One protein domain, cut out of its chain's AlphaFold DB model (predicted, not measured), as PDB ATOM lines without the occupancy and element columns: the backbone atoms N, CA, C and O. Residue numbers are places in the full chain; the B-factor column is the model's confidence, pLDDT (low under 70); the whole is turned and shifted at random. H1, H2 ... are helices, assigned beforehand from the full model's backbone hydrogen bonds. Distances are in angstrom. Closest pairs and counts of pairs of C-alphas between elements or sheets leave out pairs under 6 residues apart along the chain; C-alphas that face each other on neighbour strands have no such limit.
ATOM      1  N   ARG A  10     -22.316 -11.106   1.892       93.69
ATOM      2  CA  ARG A  10     -23.427 -10.369   1.302       93.69
ATOM      3  C   ARG A  10     -23.151  -8.865   1.274       93.69
ATOM      4  O   ARG A  10     -23.313  -8.249   0.227       93.69
ATOM      5  N   ASP A  11     -22.775  -8.276   2.405       94.12
ATOM      6  CA  ASP A  11     -22.590  -6.824   2.508       94.12
ATOM      7  C   ASP A  11     -21.454  -6.356   1.599       94.12
ATOM      8  O   ASP A  11     -21.640  -5.423   0.824       94.12
ATOM      9  N   LYS A  12     -20.337  -7.092   1.583       90.31
ATOM     10  CA  LYS A  12     -19.212  -6.817   0.678       90.31
ATOM     11  C   LYS A  12     -19.597  -6.923  -0.793       90.31
ATOM     12  O   LYS A  12     -19.212  -6.074  -1.590       90.31
ATOM     13  N   PHE A  13     -20.360  -7.953  -1.156       94.81
ATOM     14  CA  PHE A  13     -20.866  -8.094  -2.518       94.81
ATOM     15  C   PHE A  13     -21.721  -6.886  -2.917       94.81
ATOM     16  O   PHE A  13     -21.518  -6.326  -3.990       94.81
ATOM     17  N   PHE A  14     -22.643  -6.447  -2.054       94.12
ATOM     18  CA  PHE A  14     -23.479  -5.284  -2.357       94.12
ATOM     19  C   PHE A  14     -22.680  -3.980  -2.413       94.12
ATOM     20  O   PHE A  14     -22.983  -3.146  -3.259       94.12
ATOM     21  N   GLU A  15     -21.647  -3.806  -1.589       94.56
ATOM     22  CA  GLU A  15     -20.714  -2.683  -1.734       94.56
ATOM     23  C   GLU A  15     -20.067  -2.681  -3.125       94.56
ATOM     24  O   GLU A  15     -20.184  -1.692  -3.845       94.56
ATOM     25  N   ILE A  16     -19.462  -3.799  -3.547       93.44
ATOM     26  CA  ILE A  16     -18.848  -3.935  -4.881       93.44
ATOM     27  C   ILE A  16     -19.870  -3.634  -5.980       93.44
ATOM     28  O   ILE A  16     -19.600  -2.838  -6.879       93.44
ATOM     29  N   LEU A  17     -21.061  -4.224  -5.881       94.38
ATOM     30  CA  LEU A  17     -22.137  -4.052  -6.849       94.38
ATOM     31  C   LEU A  17     -22.594  -2.591  -6.958       94.38
ATOM     32  O   LEU A  17     -22.903  -2.136  -8.055       94.38
ATOM     33  N   PHE A  18     -22.642  -1.841  -5.856       93.69
ATOM     34  CA  PHE A  18     -23.067  -0.439  -5.881       93.69
ATOM     35  C   PHE A  18     -21.980   0.533  -6.351       93.69
ATOM     36  O   PHE A  18     -22.324   1.623  -6.812       93.69
ATOM     37  N   TYR A  19     -20.699   0.167  -6.250       93.44
ATOM     38  CA  TYR A  19     -19.585   1.005  -6.712       93.44
ATOM     39  C   TYR A  19     -19.102   0.688  -8.135       93.44
ATOM     40  O   TYR A  19     -18.422   1.523  -8.731       93.44
ATOM     41  N   ALA A  20     -19.428  -0.483  -8.685       93.31
ATOM     42  CA  ALA A  20     -19.040  -0.879 -10.038       93.31
ATOM     43  C   ALA A  20     -19.798  -0.112 -11.142       93.31
ATOM     44  O   ALA A  20     -20.859   0.475 -10.906       93.31
ATOM     45  N   ASP A  21     -19.264  -0.134 -12.372       94.81
ATOM     46  CA  ASP A  21     -19.943   0.471 -13.524       94.81
ATOM     47  C   ASP A  21     -21.323  -0.160 -13.748       94.81
ATOM     48  O   ASP A  21     -21.499  -1.382 -13.730       94.81
ATOM     49  N   LYS A  22     -22.316   0.692 -14.019       94.69
ATOM     50  CA  LYS A  22     -23.705   0.267 -14.195       94.69
ATOM     51  C   LYS A  22     -23.859  -0.779 -15.301       94.69
ATOM     52  O   LYS A  22     -24.711  -1.655 -15.162       94.69
ATOM     53  N   ASN A  23     -23.111  -0.682 -16.399       95.19
ATOM     54  CA  ASN A  23     -23.249  -1.627 -17.506       95.19
ATOM     55  C   ASN A  23     -22.676  -2.991 -17.128       95.19
ATOM     56  O   ASN A  23     -23.313  -3.995 -17.421       95.19
ATOM     57  N   ILE A  24     -21.540  -3.027 -16.421       94.31
ATOM     58  CA  ILE A  24     -20.964  -4.272 -15.888       94.31
ATOM     59  C   ILE A  24     -21.978  -4.950 -14.966       94.31
ATOM     60  O   ILE A  24     -22.340  -6.104 -15.181       94.31
ATOM     61  N   VAL A  25     -22.519  -4.207 -13.999       94.12
ATOM     62  CA  VAL A  25     -23.523  -4.734 -13.064       94.12
ATOM     63  C   VAL A  25     -24.777  -5.215 -13.793       94.12
ATOM     64  O   VAL A  25     -25.292  -6.281 -13.475       94.12
ATOM     65  N   SER A  26     -25.270  -4.451 -14.772       95.50
ATOM     66  CA  SER A  26     -26.466  -4.832 -15.535       95.50
ATOM     67  C   SER A  26     -26.239  -6.131 -16.309       95.50
ATOM     68  O   SER A  26     -27.070  -7.027 -16.229       95.50
ATOM     69  N   ASN A  27     -25.086  -6.271 -16.971       94.75
ATOM     70  CA  ASN A  27     -24.733  -7.478 -17.719       94.75
ATOM     71  C   ASN A  27     -24.615  -8.709 -16.808       94.75
ATOM     72  O   ASN A  27     -25.098  -9.782 -17.166       94.75
ATOM     73  N   GLU A  28     -23.995  -8.576 -15.632       93.69
ATOM     74  CA  GLU A  28     -23.897  -9.690 -14.681       93.69
ATOM     75  C   GLU A  28     -25.260 -10.068 -14.089       93.69
ATOM     76  O   GLU A  28     -25.565 -11.252 -13.942       93.69
ATOM     77  N   LEU A  29     -26.123  -9.089 -13.801       94.94
ATOM     78  CA  LEU A  29     -27.487  -9.367 -13.347       94.94
ATOM     79  C   LEU A  29     -28.327 -10.053 -14.429       94.94
ATOM     80  O   LEU A  29     -29.056 -10.991 -14.104       94.94
ATOM     81  N   ASP A  30     -28.202  -9.643 -15.692       97.19
ATOM     82  CA  ASP A  30     -28.914 -10.274 -16.807       97.19
ATOM     83  C   ASP A  30     -28.544 -11.760 -16.930       97.19
ATOM     84  O   ASP A  30     -29.440 -12.602 -17.014       97.19
ATOM     85  N   LYS A  31     -27.256 -12.117 -16.808       95.25
ATOM     86  CA  LYS A  31     -26.810 -13.525 -16.787       95.25
ATOM     87  C   LYS A  31     -27.469 -14.329 -15.660       95.25
ATOM     88  O   LYS A  31     -27.958 -15.435 -15.892       95.25
ATOM     89  N   ILE A  32     -27.531 -13.771 -14.447       95.31
ATOM     90  CA  ILE A  32     -28.174 -14.425 -13.292       95.31
ATOM     91  C   ILE A  32     -29.674 -14.607 -13.537       95.31
ATOM     92  O   ILE A  32     -30.256 -15.629 -13.162       95.31
ATOM     93  N   PHE A  33     -30.332 -13.618 -14.142       97.50
ATOM     94  CA  PHE A  33     -31.756 -13.699 -14.447       97.50
ATOM     95  C   PHE A  33     -32.048 -14.748 -15.517       97.50
ATOM     96  O   PHE A  33     -32.997 -15.515 -15.349       97.50
ATOM     97  N   GLU A  34     -31.231 -14.834 -16.564       98.06
ATOM     98  CA  GLU A  34     -31.334 -15.887 -17.578       98.06
ATOM     99  C   GLU A  34     -31.190 -17.278 -16.952       98.06
ATOM    100  O   GLU A  34     -32.035 -18.149 -17.186       98.06
ATOM    101  N   GLU A  35     -30.191 -17.479 -16.088       96.88
ATOM    102  CA  GLU A  35     -29.994 -18.747 -15.381       96.88
ATOM    103  C   GLU A  35     -31.185 -19.078 -14.467       96.88
ATOM    104  O   GLU A  35     -31.692 -20.203 -14.466       96.88
ATOM    105  N   LEU A  36     -31.700 -18.088 -13.731       96.19
ATOM    106  CA  LEU A  36     -32.871 -18.252 -12.870       96.19
ATOM    107  C   LEU A  36     -34.116 -18.662 -13.659       96.19
ATOM    108  O   LEU A  36     -34.864 -19.536 -13.207       96.19
ATOM    109  N   ILE A  37     -34.367 -18.035 -14.810       97.56
ATOM    110  CA  ILE A  37     -35.495 -18.394 -15.673       97.56
ATOM    111  C   ILE A  37     -35.302 -19.804 -16.229       97.56
ATOM    112  O   ILE A  37     -36.216 -20.617 -16.104       97.56
ATOM    113  N   ALA A  38     -34.115 -20.149 -16.731       98.00
ATOM    114  CA  ALA A  38     -33.829 -21.496 -17.222       98.00
ATOM    115  C   ALA A  38     -34.073 -22.573 -16.147       98.00
ATOM    116  O   ALA A  38     -34.719 -23.588 -16.413       98.00
ATOM    117  N   MET A  39     -33.627 -22.339 -14.908       96.75
ATOM    118  CA  MET A  39     -33.880 -23.251 -13.788       96.75
ATOM    119  C   MET A  39     -35.375 -23.400 -13.477       96.75
ATOM    120  O   MET A  39     -35.832 -24.511 -13.203       96.75
ATOM    121  N   ARG A  40     -36.150 -22.310 -13.530       95.06
ATOM    122  CA  ARG A  40     -37.606 -22.349 -13.303       95.06
ATOM    123  C   ARG A  40     -38.330 -23.160 -14.372       95.06
ATOM    124  O   ARG A  40     -39.124 -24.024 -14.012       95.06
ATOM    125  N   GLU A  41     -38.003 -22.943 -15.642       96.81
ATOM    126  CA  GLU A  41     -38.570 -23.697 -16.767       96.81
ATOM    127  C   GLU A  41     -38.266 -25.197 -16.642       96.81
ATOM    128  O   GLU A  41     -39.145 -26.041 -16.811       96.81
ATOM    129  N   ILE A  42     -37.032 -25.556 -16.269       97.50
ATOM    130  CA  ILE A  42     -36.647 -26.956 -16.036       97.50
ATOM    131  C   ILE A  42     -37.440 -27.562 -14.871       97.50
ATOM    132  O   ILE A  42     -37.862 -28.719 -14.952       97.50
ATOM    133  N   CYS A  43     -37.632 -26.817 -13.781       96.81
ATOM    134  CA  CYS A  43     -38.445 -27.264 -12.651       96.81
ATOM    135  C   CYS A  43     -39.896 -27.514 -13.071       96.81
ATOM    136  O   CYS A  43     -40.434 -28.577 -12.761       96.81
ATOM    137  N   GLU A  44     -40.498 -26.595 -13.826       94.56
ATOM    138  CA  GLU A  44     -41.866 -26.734 -14.332       94.56
ATOM    139  C   GLU A  44     -42.009 -27.948 -15.257       94.56
ATOM    140  O   GLU A  44     -42.892 -28.780 -15.047       94.56
ATOM    141  N   GLN A  45     -41.086 -28.133 -16.205       97.12
ATOM    142  CA  GLN A  45     -41.060 -29.305 -17.094       97.12
ATOM    143  C   GLN A  45     -40.952 -30.631 -16.332       97.12
ATOM    144  O   GLN A  45     -41.466 -31.656 -16.785       97.12
ATOM    145  N   LYS A  46     -40.286 -30.627 -15.174       97.38
ATOM    146  CA  LYS A  46     -40.149 -31.794 -14.291       97.38
ATOM    147  C   LYS A  46     -41.296 -31.938 -13.288       97.38
ATOM    148  O   LYS A  46     -41.283 -32.888 -12.509       97.38
ATOM    149  N   GLY A  47     -42.270 -31.030 -13.296       96.69
ATOM    150  CA  GLY A  47     -43.387 -31.023 -12.354       96.69
ATOM    151  C   GLY A  47     -42.991 -30.659 -10.920       96.69
ATOM    152  O   GLY A  47     -43.742 -30.969 -10.001       96.69
ATOM    153  N   ILE A  48     -41.832 -30.020 -10.720       97.25
ATOM    154  CA  ILE A  48     -41.380 -29.552  -9.405       97.25
ATOM    155  C   ILE A  48     -42.183 -28.305  -9.043       97.25
ATOM    156  O   ILE A  48     -42.077 -27.258  -9.684       97.25
ATOM    157  N   SER A  49     -42.986 -28.413  -7.995       93.38
ATOM    158  CA  SER A  49     -43.853 -27.334  -7.540       93.38
ATOM    159  C   SER A  49     -43.100 -26.267  -6.740       93.38
ATOM    160  O   SER A  49     -42.110 -26.530  -6.052       93.38
ATOM    161  N   ASN A  50     -43.641 -25.046  -6.720       90.38
ATOM    162  CA  ASN A  50     -43.141 -23.983  -5.839       90.38
ATOM    163  C   ASN A  50     -43.160 -24.390  -4.355       90.38
ATOM    164  O   ASN A  50     -42.293 -23.971  -3.591       90.38
ATOM    165  N   THR A  51     -44.118 -25.224  -3.940       95.56
ATOM    166  CA  THR A  51     -44.191 -25.755  -2.573       95.56
ATOM    167  C   THR A  51     -42.984 -26.630  -2.243       95.56
ATOM    168  O   THR A  51     -42.420 -26.502  -1.157       95.56
ATOM    169  N   GLU A  52     -42.545 -27.479  -3.174       96.00
ATOM    170  CA  GLU A  52     -41.341 -28.298  -3.002       96.00
ATOM    171  C   GLU A  52     -40.084 -27.436  -2.906       96.00
ATOM    172  O   GLU A  52     -39.264 -27.666  -2.020       96.00
ATOM    173  N   ILE A  53     -39.968 -26.388  -3.728       95.06
ATOM    174  CA  ILE A  53     -38.854 -25.430  -3.645       95.06
ATOM    175  C   ILE A  53     -38.843 -24.739  -2.273       95.06
ATOM    176  O   ILE A  53     -37.802 -24.663  -1.620       95.06
ATOM    177  N   LEU A  54     -39.991 -24.258  -1.789       94.81
ATOM    178  CA  LEU A  54     -40.097 -23.619  -0.471       94.81
ATOM    179  C   LEU A  54     -39.767 -24.584   0.676       94.81
ATOM    180  O   LEU A  54     -39.084 -24.201   1.632       94.81
ATOM    181  N   SER A  55     -40.214 -25.834   0.570       97.00
ATOM    182  CA  SER A  55     -39.888 -26.897   1.522       97.00
ATOM    183  C   SER A  55     -38.388 -27.189   1.527       97.00
ATOM    184  O   SER A  55     -37.768 -27.209   2.594       97.00
ATOM    185  N   PHE A  56     -37.767 -27.306   0.348       95.69
ATOM    186  CA  PHE A  56     -36.324 -27.490   0.207       95.69
ATOM    187  C   PHE A  56     -35.560 -26.359   0.897       95.69
ATOM    188  O   PHE A  56     -34.682 -26.623   1.717       95.69
ATOM    189  N   LYS A  57     -35.952 -25.103   0.652       95.19
ATOM    190  CA  LYS A  57     -35.325 -23.943   1.298       95.19
ATOM    191  C   LYS A  57     -35.434 -23.981   2.823       95.19
ATOM    192  O   LYS A  57     -34.480 -23.656   3.519       95.19
ATOM    193  N   SER A  58     -36.590 -24.382   3.340       95.56
ATOM    194  CA  SER A  58     -36.853 -24.413   4.785       95.56
ATOM    195  C   SER A  58     -36.114 -25.551   5.493       95.56
ATOM    196  O   SER A  58     -35.735 -25.418   6.653       95.56
ATOM    197  N   THR A  59     -35.904 -26.669   4.797       97.25
ATOM    198  CA  THR A  59     -35.259 -27.875   5.340       97.25
ATOM    199  C   THR A  59     -33.745 -27.908   5.135       97.25
ATOM    200  O   THR A  59     -33.069 -28.675   5.813       97.25
ATOM    201  N   ASN A  60     -33.198 -27.047   4.268       96.00
ATOM    202  CA  ASN A  60     -31.764 -26.982   3.953       96.00
ATOM    203  C   ASN A  60     -31.159 -25.574   4.163       96.00
ATOM    204  O   ASN A  60     -30.481 -25.061   3.269       96.00
ATOM    205  N   PRO A  61     -31.368 -24.918   5.322       91.50
ATOM    206  CA  PRO A  61     -30.948 -23.529   5.521       91.50
ATOM    207  C   PRO A  61     -29.426 -23.333   5.460       91.50
ATOM    208  O   PRO A  61     -28.973 -22.332   4.913       91.50
ATOM    209  N   GLN A  62     -28.633 -24.284   5.968       93.12
ATOM    210  CA  GLN A  62     -27.169 -24.183   5.931       93.12
ATOM    211  C   GLN A  62     -26.635 -24.294   4.501       93.12
ATOM    212  O   GLN A  62     -25.892 -23.427   4.061       93.12
ATOM    213  N   GLY A  63     -27.078 -25.308   3.746       93.75
ATOM    214  CA  GLY A  63     -26.656 -25.483   2.354       93.75
ATOM    215  C   GLY A  63     -27.063 -24.306   1.463       93.75
ATOM    216  O   GLY A  63     -26.307 -23.910   0.582       93.75
ATOM    217  N   LEU A  64     -28.220 -23.692   1.734       94.69
ATOM    218  CA  LEU A  64     -28.598 -22.430   1.101       94.69
ATOM    219  C   LEU A  64     -27.645 -21.289   1.447       94.69
ATOM    220  O   LEU A  64     -27.274 -20.529   0.561       94.69
ATOM    221  N   GLN A  65     -27.293 -21.130   2.722       92.56
ATOM    222  CA  GLN A  65     -26.407 -20.055   3.152       92.56
ATOM    223  C   GLN A  65     -25.001 -20.215   2.563       92.56
ATOM    224  O   GLN A  65     -24.416 -19.224   2.130       92.56
ATOM    225  N   ASP A  66     -24.488 -21.442   2.508       94.88
ATOM    226  CA  ASP A  66     -23.186 -21.751   1.917       94.88
ATOM    227  C   ASP A  66     -23.203 -21.480   0.407       94.88
ATOM    228  O   ASP A  66     -22.370 -20.726  -0.088       94.88
ATOM    229  N   GLY A  67     -24.230 -21.957  -0.305       95.38
ATOM    230  CA  GLY A  67     -24.393 -21.666  -1.731       95.38
ATOM    231  C   GLY A  67     -24.564 -20.170  -2.032       95.38
ATOM    232  O   GLY A  67     -24.040 -19.675  -3.026       95.38
ATOM    233  N   LEU A  68     -25.253 -19.418  -1.164       95.25
ATOM    234  CA  LEU A  68     -25.348 -17.958  -1.279       95.25
ATOM    235  C   LEU A  68     -23.989 -17.281  -1.075       95.25
ATOM    236  O   LEU A  68     -23.671 -16.339  -1.794       95.25
ATOM    237  N   ASN A  69     -23.191 -17.745  -0.113       94.62
ATOM    238  CA  ASN A  69     -21.848 -17.222   0.130       94.62
ATOM    239  C   ASN A  69     -20.926 -17.455  -1.072       94.62
ATOM    240  O   ASN A  69     -20.243 -16.521  -1.493       94.62
ATOM    241  N   ASP A  70     -20.955 -18.656  -1.649       96.06
ATOM    242  CA  ASP A  70     -20.199 -18.991  -2.858       96.06
ATOM    243  C   ASP A  70     -20.623 -18.109  -4.037       96.06
ATOM    244  O   ASP A  70     -19.775 -17.562  -4.744       96.06
ATOM    245  N   LEU A  71     -21.933 -17.890  -4.202       95.50
ATOM    246  CA  LEU A  71     -22.467 -17.004  -5.234       95.50
ATOM    247  C   LEU A  71     -21.986 -15.557  -5.044       95.50
ATOM    248  O   LEU A  71     -21.542 -14.933  -6.006       95.50
ATOM    249  N   TYR A  72     -22.014 -15.022  -3.818       95.69
ATOM    250  CA  TYR A  72     -21.509 -13.673  -3.537       95.69
ATOM    251  C   TYR A  72     -20.019 -13.533  -3.858       95.69
ATOM    252  O   TYR A  72     -19.613 -12.509  -4.409       95.69
ATOM    253  N   ILE A  73     -19.207 -14.544  -3.544       94.69
ATOM    254  CA  ILE A  73     -17.774 -14.555  -3.869       94.69
ATOM    255  C   ILE A  73     -17.571 -14.582  -5.386       94.69
ATOM    256  O   ILE A  73     -16.827 -13.753  -5.909       94.69
ATOM    257  N   GLY A  74     -18.248 -15.496  -6.087       94.00
ATOM    258  CA  GLY A  74     -18.127 -15.654  -7.537       94.00
ATOM    259  C   GLY A  74     -18.499 -14.377  -8.286       94.00
ATOM    260  O   GLY A  74     -17.690 -13.850  -9.044       94.00
ATOM    261  N   LEU A  75     -19.674 -13.816  -7.995       94.19
ATOM    262  CA  LEU A  75     -20.147 -12.592  -8.645       94.19
ATOM    263  C   LEU A  75     -19.273 -11.377  -8.323       94.19
ATOM    264  O   LEU A  75     -19.044 -10.539  -9.192       94.19
ATOM    265  N   SER A  76     -18.753 -11.283  -7.095       94.25
ATOM    266  CA  SER A  76     -17.778 -10.242  -6.754       94.25
ATOM    267  C   SER A  76     -16.530 -10.348  -7.634       94.25
ATOM    268  O   SER A  76     -16.035  -9.330  -8.108       94.25
ATOM    269  N   GLY A  77     -16.041 -11.567  -7.886       93.12
ATOM    270  CA  GLY A  77     -14.910 -11.817  -8.780       93.12
ATOM    271  C   GLY A  77     -15.188 -11.408 -10.228       93.12
ATOM    272  O   GLY A  77     -14.362 -10.724 -10.825       93.12
ATOM    273  N   GLU A  78     -16.357 -11.767 -10.763       93.88
ATOM    274  CA  GLU A  78     -16.767 -11.419 -12.135       93.88
ATOM    275  C   GLU A  78     -16.936  -9.908 -12.342       93.88
ATOM    276  O   GLU A  78     -16.560  -9.377 -13.385       93.88
ATOM    277  N   ILE A  79     -17.476  -9.191 -11.353       93.06
ATOM    278  CA  ILE A  79     -17.624  -7.731 -11.428       93.06
ATOM    279  C   ILE A  79     -16.256  -7.044 -11.329       93.06
ATOM    280  O   ILE A  79     -15.982  -6.100 -12.069       93.06
ATOM    281  N   LEU A  80     -15.394  -7.490 -10.410       91.88
ATOM    282  CA  LEU A  80     -14.073  -6.891 -10.211       91.88
ATOM    283  C   LEU A  80     -13.151  -7.115 -11.415       91.88
ATOM    284  O   LEU A  80     -12.463  -6.179 -11.808       91.88
ATOM    285  N   SER A  81     -13.172  -8.302 -12.030       90.94
ATOM    286  CA  SER A  81     -12.320  -8.632 -13.185       90.94
ATOM    287  C   SER A  81     -12.623  -7.799 -14.436       90.94
ATOM    288  O   SER A  81     -11.764  -7.659 -15.300       90.94
ATOM    289  N   GLN A  82     -13.830  -7.237 -14.536       85.31
ATOM    290  CA  GLN A  82     -14.254  -6.372 -15.641       85.31
ATOM    291  C   GLN A  82     -13.971  -4.883 -15.395       85.31
ATOM    292  O   GLN A  82     -14.120  -4.078 -16.313       85.31
ATOM    293  N   ASN A  83     -13.595  -4.511 -14.165       71.31
ATOM    294  CA  ASN A  83     -13.177  -3.152 -13.808       71.31
ATOM    295  C   ASN A  83     -11.656  -2.933 -13.953       71.31
ATOM    296  O   ASN A  83     -11.213  -1.788 -13.833       71.31
ATOM    297  N   GLU A  84     -10.871  -3.998 -14.154       58.59
ATOM    298  CA  GLU A  84      -9.423  -3.952 -14.441       58.59
ATOM    299  C   GLU A  84      -9.136  -3.682 -15.928       58.59
ATOM    300  O   GLU A  84      -8.183  -2.911 -16.200       58.59
TER     301      GLU A  84
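Overview. This is residues 10 to 84 of the 84 residues of the protein "Putative DUF2018 domain protein" of Campylobacter sp. RM6914 (UniProt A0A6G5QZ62). Two long helices, H2 and H4, meet near one end as a V, and the short helix H3 stands at the open end between the far end of H2 and the beginning of H4, leaving a loose frame with a hollow middle. The short helix H1 sits at the narrow end, side by side with the later part of H4. The printed part has 75 residues with four named helices, in the order H1, H2, H3, H4, and no named strand; the class is all helix. The whole is loose, with a radius of gyration of the C-alphas of 14.8 A, and elongated, spanning 43 by 26 by 15 A.

Along the chain. H1 is residues 10 to 19, 14.4 A from first to last C-alpha, and begins at C-alpha 10 at (-23.427, -10.369, 1.302). H2, the longest helix, is residues 22 to 45 and 34.4 A long, ending at C-alpha 45 at (-41.060, -29.305, -17.094). H3 is residues 50 to 59, 14.2 A long. H4 is residues 61 to 81, 30.3 A long, and ends at C-alpha 81 at (-12.320, -8.632, -13.185).

Arrangement. H1 touches H4 at a shallow tilt of 25 degrees, the same way; their closest C-alphas are those of Phe 13 and Ser 76, 5.7 A apart. H1 and H2 are close but not clearly touching, with the C-alphas of Leu 17 and Val 25 the closest at 6.4 A, and they run opposite ways at a steep tilt of 48 degrees. H2 touches H4 with residues 24 to 28 alone, and H4 touches H2 with residues 75 to 79 alone. The closest C-alphas of H2 and H4 are those of Ile 24 and Ile 79, 6.6 A apart; the two run opposite ways at a tilt of 38 degrees, only just steep. H3 is close to H4 but not clearly touching it, about perpendicular at 80 degrees, with the C-alphas of Lys 57 and Leu 64 the closest at 6.9 A. H3 is apart from H1 and from H2. In H1, H2, H3 and H4 every O i to N i+4 pair is within hydrogen-bond range.

Size, cuts and confidence. The two C-alphas farthest apart are those of Gly 47 and Glu 84, at 43.5 A. Residues 33 to 39, which belong to H2, stand free, and so do residues 58 to 63, of which 61 to 63 belong to H4. The printed part has no cut, and the links H1 to H2, H2 to H3 and H3 to H4 are tight. The mean pLDDT of the printed part is 94.0; residue 84, the chain's last, is the one printed residue under 70.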